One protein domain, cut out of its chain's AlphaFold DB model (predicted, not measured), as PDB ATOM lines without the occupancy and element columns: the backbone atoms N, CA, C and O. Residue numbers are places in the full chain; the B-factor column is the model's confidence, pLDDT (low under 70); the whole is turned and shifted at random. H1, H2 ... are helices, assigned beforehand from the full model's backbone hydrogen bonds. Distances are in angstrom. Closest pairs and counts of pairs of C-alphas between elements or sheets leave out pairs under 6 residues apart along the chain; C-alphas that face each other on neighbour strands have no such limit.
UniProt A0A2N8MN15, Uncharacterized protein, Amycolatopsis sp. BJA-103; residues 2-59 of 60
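AT A GLANCE: This is residues 2 to 59 of the 60 residues of an uncharacterized protein of Amycolatopsis sp. BJA-103 (UniProt A0A2N8MN15). Three helices joined end to end make an open, flat U with an empty middle: H3, the longest, is one arm, H2 the base and H1 the other arm, splayed outward. The printed part has 58 residues with three named helices, in the order H1, H2, H3, and no named strand; the class is all helix. It is extended, with a radius of gyration of the C-alphas of 18.8 A, and spans 46 by 35 by 6 A.

HOW THE PARTS SIT: H3, residues 37 to 57, and H2, residues 20 to 34, are close but not clearly touching; their closest C-alphas, of Gln 40 and Ala 34, are 7.2 A apart. Their lines are about perpendicular, at 86 degrees. H1, residues 2 to 18, and H2 meet only through their link. H1 and H3 are apart. Every O i to N i+4 pair is within hydrogen-bond range in H1 and H3, and 10 of 11 in H2.

IN THESE COORDINATES: H3 is 29.9 A long and ends at C-alpha 57, (504.681, 198.620, 294.404). H2 is 19.1 A long. H1 is 23.9 A long and begins at C-alpha 2, (521.229, 233.692, 305.240).

THE WHOLE: The C-alphas farthest apart, of Lys 2 and Pro 37, are 48.2 A apart. Both links are tight, and the printed part has no cut. The pLDDT is under 70 at residues 17 to 23, 25, 37 and 54 to 59.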
ATOM      1  N   LYS A   2     520.154 234.697 305.457       81.56
ATOM      2  CA  LYS A   2     521.229 233.692 305.240       81.56
ATOM      3  C   LYS A   2     522.071 233.357 306.490       81.56
ATOM      4  O   LYS A   2     522.383 232.197 306.721       81.56
ATOM      5  N   MET A   3     522.358 234.350 307.335       86.88
ATOM      6  CA  MET A   3     523.099 234.181 308.599       86.88
ATOM      7  C   MET A   3     522.401 233.227 309.586       86.88
ATOM      8  O   MET A   3     523.058 232.492 310.310       86.88
ATOM      9  N   PHE A   4     521.065 233.211 309.588       89.88
ATOM     10  CA  PHE A   4     520.276 232.377 310.496       89.88
ATOM     11  C   PHE A   4     520.303 230.906 310.070       89.88
ATOM     12  O   PHE A   4     520.465 230.022 310.901       89.88
ATOM     13  N   LEU A   5     520.230 230.650 308.760       93.50
ATOM     14  CA  LEU A   5     520.400 229.310 308.191       93.50
ATOM     15  C   LEU A   5     521.814 228.774 308.436       93.50
ATOM     16  O   LEU A   5     521.970 227.615 308.810       93.50
ATOM     17  N   LEU A   6     522.834 229.624 308.285       92.50
ATOM     18  CA  LEU A   6     524.217 229.265 308.602       92.50
ATOM     19  C   LEU A   6     524.401 228.956 310.092       92.50
ATOM     20  O   LEU A   6     525.024 227.955 310.428       92.50
ATOM     21  N   GLY A   7     523.813 229.761 310.980       92.06
ATOM     22  CA  GLY A   7     523.825 229.511 312.422       92.06
ATOM     23  C   GLY A   7     523.094 228.223 312.811       92.06
ATOM     24  O   GLY A   7     523.615 227.444 313.603       92.06
ATOM     25  N   ALA A   8     521.933 227.952 312.211       93.38
ATOM     26  CA  ALA A   8     521.177 226.722 312.438       93.38
ATOM     27  C   ALA A   8     521.937 225.482 311.941       93.38
ATOM     28  O   ALA A   8     522.025 224.485 312.654       93.38
ATOM     29  N   ALA A   9     522.549 225.555 310.755       90.00
ATOM     30  CA  ALA A   9     523.369 224.476 310.214       90.00
ATOM     31  C   ALA A   9     524.625 224.234 311.069       90.00
ATOM     32  O   ALA A   9     524.931 223.092 311.409       90.00
ATOM     33  N   ALA A  10     525.320 225.298 311.476       90.81
ATOM     34  CA  ALA A  10     526.481 225.202 312.356       90.81
ATOM     35  C   ALA A  10     526.105 224.628 313.731       90.81
ATOM     36  O   ALA A  10     526.781 223.728 314.225       90.81
ATOM     37  N   GLY A  11     524.996 225.085 314.319       88.06
ATOM     38  CA  GLY A  11     524.458 224.559 315.573       88.06
ATOM     39  C   GLY A  11     524.068 223.084 315.474       88.06
ATOM     40  O   GLY A  11     524.389 222.307 316.370       88.06
ATOM     41  N   TYR A  12     523.462 222.665 314.360       85.00
ATOM     42  CA  TYR A  12     523.116 221.266 314.104       85.00
ATOM     43  C   TYR A  12     524.361 220.378 313.981       85.00
ATOM     44  O   TYR A  12     524.431 219.323 314.608       85.00
ATOM     45  N   VAL A  13     525.380 220.815 313.234       82.62
ATOM     46  CA  VAL A  13     526.629 220.054 313.057       82.62
ATOM     47  C   VAL A  13     527.418 219.977 314.360       82.62
ATOM     48  O   VAL A  13     527.914 218.908 314.711       82.62
ATOM     49  N   LEU A  14     527.527 221.079 315.103       81.81
ATOM     50  CA  LEU A  14     528.212 221.101 316.394       81.81
ATOM     51  C   LEU A  14     527.451 220.293 317.451       81.81
ATOM     52  O   LEU A  14     528.086 219.538 318.179       81.81
ATOM     53  N   GLY A  15     526.119 220.364 317.485       74.31
ATOM     54  CA  GLY A  15     525.279 219.532 318.351       74.31
ATOM     55  C   GLY A  15     525.398 218.040 318.025       74.31
ATOM     56  O   GLY A  15     525.605 217.224 318.921       74.31
ATOM     57  N   ALA A  16     525.373 217.679 316.740       75.62
ATOM     58  CA  ALA A  16     525.581 216.304 316.285       75.62
ATOM     59  C   ALA A  16     527.011 215.800 316.571       75.62
ATOM     60  O   ALA A  16     527.206 214.644 316.950       75.62
ATOM     61  N   LYS A  17     528.029 216.663 316.435       68.81
ATOM     62  CA  LYS A  17     529.445 216.319 316.652       68.81
ATOM     63  C   LYS A  17     529.826 216.261 318.136       68.81
ATOM     64  O   LYS A  17     530.618 215.397 318.510       68.81
ATOM     65  N   ALA A  18     529.260 217.123 318.983       66.19
ATOM     66  CA  ALA A  18     529.507 217.145 320.429       66.19
ATOM     67  C   ALA A  18     529.076 215.840 321.117       66.19
ATOM     68  O   ALA A  18     529.610 215.473 322.163       66.19
ATOM     69  N   GLY A  19     528.176 215.082 320.488       61.53
ATOM     70  CA  GLY A  19     527.785 213.761 320.949       61.53
ATOM     71  C   GLY A  19     528.886 212.705 320.864       61.53
ATOM     72  O   GLY A  19     528.771 211.725 321.584       61.53
ATOM     73  N   ARG A  20     529.950 212.851 320.050       68.44
ATOM     74  CA  ARG A  20     530.854 211.733 319.684       68.44
ATOM     75  C   ARG A  20     531.434 210.940 320.864       68.44
ATOM     76  O   ARG A  20     531.447 209.717 320.791       68.44
ATOM     77  N   GLY A  21     531.806 211.581 321.974       68.56
ATOM     78  CA  GLY A  21     532.319 210.866 323.156       68.56
ATOM     79  C   GLY A  21     531.283 209.950 323.829       68.56
ATOM     80  O   GLY A  21     531.595 208.829 324.225       68.56
ATOM     81  N   ARG A  22     530.018 210.386 323.902       68.25
ATOM     82  CA  ARG A  22     528.899 209.578 324.421       68.25
ATOM     83  C   ARG A  22     528.281 208.685 323.342       68.25
ATOM     84  O   ARG A  22     527.826 207.585 323.637       68.25
ATOM     85  N   TYR A  23     528.338 209.119 322.089       67.38
ATOM     86  CA  TYR A  23     527.908 208.381 320.913       67.38
ATOM     87  C   TYR A  23     528.727 207.108 320.761       67.38
ATOM     88  O   TYR A  23     528.152 206.075 320.484       67.38
ATOM     89  N   GLU A  24     530.034 207.124 321.030       70.12
ATOM     90  CA  GLU A  24     530.843 205.902 321.007       70.12
ATOM     91  C   GLU A  24     530.442 204.890 322.090       70.12
ATOM     92  O   GLU A  24     530.487 203.684 321.851       70.12
ATOM     93  N   GLN A  25     530.030 205.350 323.277       69.25
ATOM     94  CA  GLN A  25     529.499 204.461 324.318       69.25
ATOM     95  C   GLN A  25     528.149 203.871 323.907       69.25
ATOM     96  O   GLN A  25     527.958 202.660 323.989       69.25
ATOM     97  N   ILE A  26     527.244 204.710 323.398       75.50
ATOM     98  CA  ILE A  26     525.935 204.273 322.904       75.50
ATOM     99  C   ILE A  26     526.107 203.334 321.707       75.50
ATOM    100  O   ILE A  26     525.484 202.283 321.683       75.50
ATOM    101  N   VAL A  27     526.997 203.645 320.763       77.62
ATOM    102  CA  VAL A  27     527.325 202.813 319.599       77.62
ATOM    103  C   VAL A  27     527.896 201.479 320.035       77.62
ATOM    104  O   VAL A  27     527.489 200.473 319.479       77.62
ATOM    105  N   ARG A  28     528.792 201.415 321.027       76.62
ATOM    106  CA  ARG A  28     529.302 200.128 321.532       76.62
ATOM    107  C   ARG A  28     528.179 199.242 322.073       76.62
ATOM    108  O   ARG A  28     528.136 198.058 321.750       76.62
ATOM    109  N   THR A  29     527.255 199.814 322.842       75.88
ATOM    110  CA  THR A  29     526.079 199.093 323.348       75.88
ATOM    111  C   THR A  29     525.124 198.715 322.218       75.88
ATOM    112  O   THR A  29     524.681 197.575 322.135       75.88
ATOM    113  N   TYR A  30     524.866 199.635 321.293       75.38
ATOM    114  CA  TYR A  30     524.011 199.422 320.131       75.38
ATOM    115  C   TYR A  30     524.564 198.331 319.216       75.38
ATOM    116  O   TYR A  30     523.809 197.500 318.738       75.38
ATOM    117  N   ARG A  31     525.884 198.286 319.014       74.75
ATOM    118  CA  ARG A  31     526.564 197.270 318.205       74.75
ATOM    119  C   ARG A  31     526.456 195.898 318.857       74.75
ATOM    120  O   ARG A  31     526.100 194.959 318.171       74.75
ATOM    121  N   LYS A  32     526.614 195.801 320.184       74.19
ATOM    122  CA  LYS A  32     526.339 194.557 320.930       74.19
ATOM    123  C   LYS A  32     524.889 194.085 320.793       74.19
ATOM    124  O   LYS A  32     524.653 192.890 320.684       74.19
ATOM    125  N   ILE A  33     523.928 195.007 320.814       75.12
ATOM    126  CA  ILE A  33     522.507 194.677 320.638       75.12
ATOM    127  C   ILE A  33     522.228 194.275 319.183       75.12
ATOM    128  O   ILE A  33     521.529 193.298 318.944       75.12
ATOM    129  N   ALA A  34     522.806 194.983 318.213       74.69
ATOM    130  CA  ALA A  34     522.677 194.697 316.787       74.69
ATOM    131  C   ALA A  34     523.337 193.370 316.375       74.69
ATOM    132  O   ALA A  34     522.841 192.705 315.470       74.69
ATOM    133  N   ASP A  35     524.412 192.966 317.056       71.00
ATOM    134  CA  ASP A  35     525.062 191.660 316.893       71.00
ATOM    135  C   ASP A  35     524.253 190.502 317.507       71.00
ATOM    136  O   ASP A  35     524.570 189.337 317.280       71.00
ATOM    137  N   HIS A  36     523.184 190.779 318.262       73.19
ATOM    138  CA  HIS A  36     522.359 189.728 318.846       73.19
ATOM    139  C   HIS A  36     521.528 189.012 317.757       73.19
ATOM    140  O   HIS A  36     520.886 189.681 316.939       73.19
ATOM    141  N   PRO A  37     521.431 187.666 317.763       66.81
ATOM    142  CA  PRO A  37     520.707 186.889 316.741       66.81
ATOM    143  C   PRO A  37     519.228 187.288 316.596       66.81
ATOM    144  O   PRO A  37     518.653 187.210 315.514       66.81
ATOM    145  N   MET A  38     518.631 187.808 317.670       70.25
ATOM    146  CA  MET A  38     517.287 188.402 317.665       70.25
ATOM    147  C   MET A  38     517.144 189.572 316.682       70.25
ATOM    148  O   MET A  38     516.133 189.681 315.991       70.25
ATOM    149  N   VAL A  39     518.150 190.448 316.601       72.19
ATOM    150  CA  VAL A  39     518.129 191.605 315.699       72.19
ATOM    151  C   VAL A  39     518.437 191.177 314.268       72.19
ATOM    152  O   VAL A  39     517.841 191.711 313.339       72.19
ATOM    153  N   GLN A  40     519.283 190.165 314.071       75.12
ATOM    154  CA  GLN A  40     519.525 189.575 312.751       75.12
ATOM    155  C   GLN A  40     518.261 188.911 312.182       75.12
ATOM    156  O   GLN A  40     517.923 189.131 311.018       75.12
ATOM    157  N   GLY A  41     517.513 188.179 313.017       77.38
ATOM    158  CA  GLY A  41     516.211 187.612 312.664       77.38
ATOM    159  C   GLY A  41     515.177 188.692 312.338       77.38
ATOM    160  O   GLY A  41     514.561 188.656 311.275       77.38
ATOM    161  N   ALA A  42     515.046 189.712 313.193       77.75
ATOM    162  CA  ALA A  42     514.146 190.842 312.957       77.75
ATOM    163  C   ALA A  42     514.514 191.637 311.692       77.75
ATOM    164  O   ALA A  42     513.632 192.025 310.929       77.75
ATOM    165  N   ALA A  43     515.807 191.835 311.421       79.19
ATOM    166  CA  ALA A  43     516.291 192.465 310.198       79.19
ATOM    167  C   ALA A  43     516.006 191.607 308.956       79.19
ATOM    168  O   ALA A  43     515.696 192.153 307.900       79.19
ATOM    169  N   GLY A  44     516.082 190.278 309.067       78.50
ATOM    170  CA  GLY A  44     515.673 189.348 308.013       78.50
ATOM    171  C   GLY A  44     514.181 189.462 307.690       78.50
ATOM    172  O   GLY A  44     513.820 189.652 306.530       78.50
ATOM    173  N   VAL A  45     513.321 189.455 308.714       81.88
ATOM    174  CA  VAL A  45     511.868 189.643 308.548       81.88
ATOM    175  C   VAL A  45     511.546 191.031 307.997       81.88
ATOM    176  O   VAL A  45     510.722 191.156 307.095       81.88
ATOM    177  N   ALA A  46     512.219 192.077 308.479       79.44
ATOM    178  CA  ALA A  46     512.050 193.432 307.968       79.44
ATOM    179  C   ALA A  46     512.459 193.534 306.492       79.44
ATOM    180  O   ALA A  46     511.723 194.114 305.700       79.44
ATOM    181  N   ARG A  47     513.584 192.926 306.089       76.19
ATOM    182  CA  ARG A  47     514.000 192.858 304.679       76.19
ATOM    183  C   ARG A  47     513.006 192.081 303.822       76.19
ATOM    184  O   ARG A  47     512.707 192.535 302.724       76.19
ATOM    185  N   ALA A  48     512.462 190.971 304.320       81.69
ATOM    186  CA  ALA A  48     511.425 190.214 303.620       81.69
ATOM    187  C   ALA A  48     510.145 191.048 303.446       81.69
ATOM    188  O   ALA A  48     509.638 191.178 302.336       81.69
ATOM    189  N   LYS A  49     509.690 191.722 304.509       80.62
ATOM    190  CA  LYS A  49     508.507 192.593 304.491       80.62
ATOM    191  C   LYS A  49     508.684 193.793 303.560       80.62
ATOM    192  O   LYS A  49     507.764 194.150 302.826       80.62
ATOM    193  N   VAL A  50     509.858 194.423 303.584       81.38
ATOM    194  CA  VAL A  50     510.199 195.536 302.691       81.38
ATOM    195  C   VAL A  50     510.281 195.041 301.255       81.38
ATOM    196  O   VAL A  50     509.697 195.684 300.397       81.38
ATOM    197  N   GLY A  51     510.910 193.893 300.993       76.06
ATOM    198  CA  GLY A  51     510.960 193.272 299.668       76.06
ATOM    199  C   GLY A  51     509.577 192.912 299.120       76.06
ATOM    200  O   GLY A  51     509.295 193.191 297.960       76.06
ATOM    201  N   GLU A  52     508.673 192.395 299.955       76.31
ATOM    202  CA  GLU A  52     507.270 192.163 299.586       76.31
ATOM    203  C   GLU A  52     506.518 193.466 299.304       76.31
ATOM    204  O   GLU A  52     505.719 193.534 298.372       76.31
ATOM    205  N   THR A  53     506.761 194.514 300.095       72.25
ATOM    206  CA  THR A  53     506.079 195.805 299.929       72.25
ATOM    207  C   THR A  53     506.601 196.549 298.694       72.25
ATOM    208  O   THR A  53     505.802 197.070 297.920       72.25
ATOM    209  N   PHE A  54     507.917 196.519 298.452       68.56
ATOM    210  CA  PHE A  54     508.563 197.083 297.261       68.56
ATOM    211  C   PHE A  54     508.225 196.292 295.991       68.56
ATOM    212  O   PHE A  54     507.925 196.880 294.952       68.56
ATOM    213  N   GLY A  55     508.215 194.959 296.077       63.03
ATOM    214  CA  GLY A  55     507.811 194.075 294.983       63.03
ATOM    215  C   GLY A  55     506.345 194.268 294.592       63.03
ATOM    216  O   GLY A  55     506.006 194.207 293.415       63.03
ATOM    217  N   ARG A  56     505.481 194.598 295.560       60.50
ATOM    218  CA  ARG A  56     504.067 194.921 295.321       60.50
ATOM    219  C   ARG A  56     503.860 196.315 294.722       60.50
ATOM    220  O   ARG A  56     502.896 196.510 293.991       60.50
ATOM    221  N   SER A  57     504.751 197.272 294.992       57.69
ATOM    222  CA  SER A  57     504.681 198.620 294.404       57.69
ATOM    223  C   SER A  57     505.209 198.719 292.972       57.69
ATOM    224  O   SER A  57     504.876 199.680 292.293       57.69
ATOM    225  N   SER A  58     505.990 197.744 292.489       58.97
ATOM    226  CA  SER A  58     506.485 197.733 291.100       58.97
ATOM    227  C   SER A  58     505.492 197.127 290.095       58.97
ATOM    228  O   SER A  58     505.821 197.022 288.915       58.97
ATOM    229  N   GLN A  59     504.308 196.697 290.546       58.38
ATOM    230  CA  GLN A  59     503.301 196.027 289.713       58.38
ATOM    231  C   GLN A  59     502.001 196.840 289.534       58.38
ATOM    232  O   GLN A  59     500.980 196.273 289.149       58.38
TER     233      GLN A  59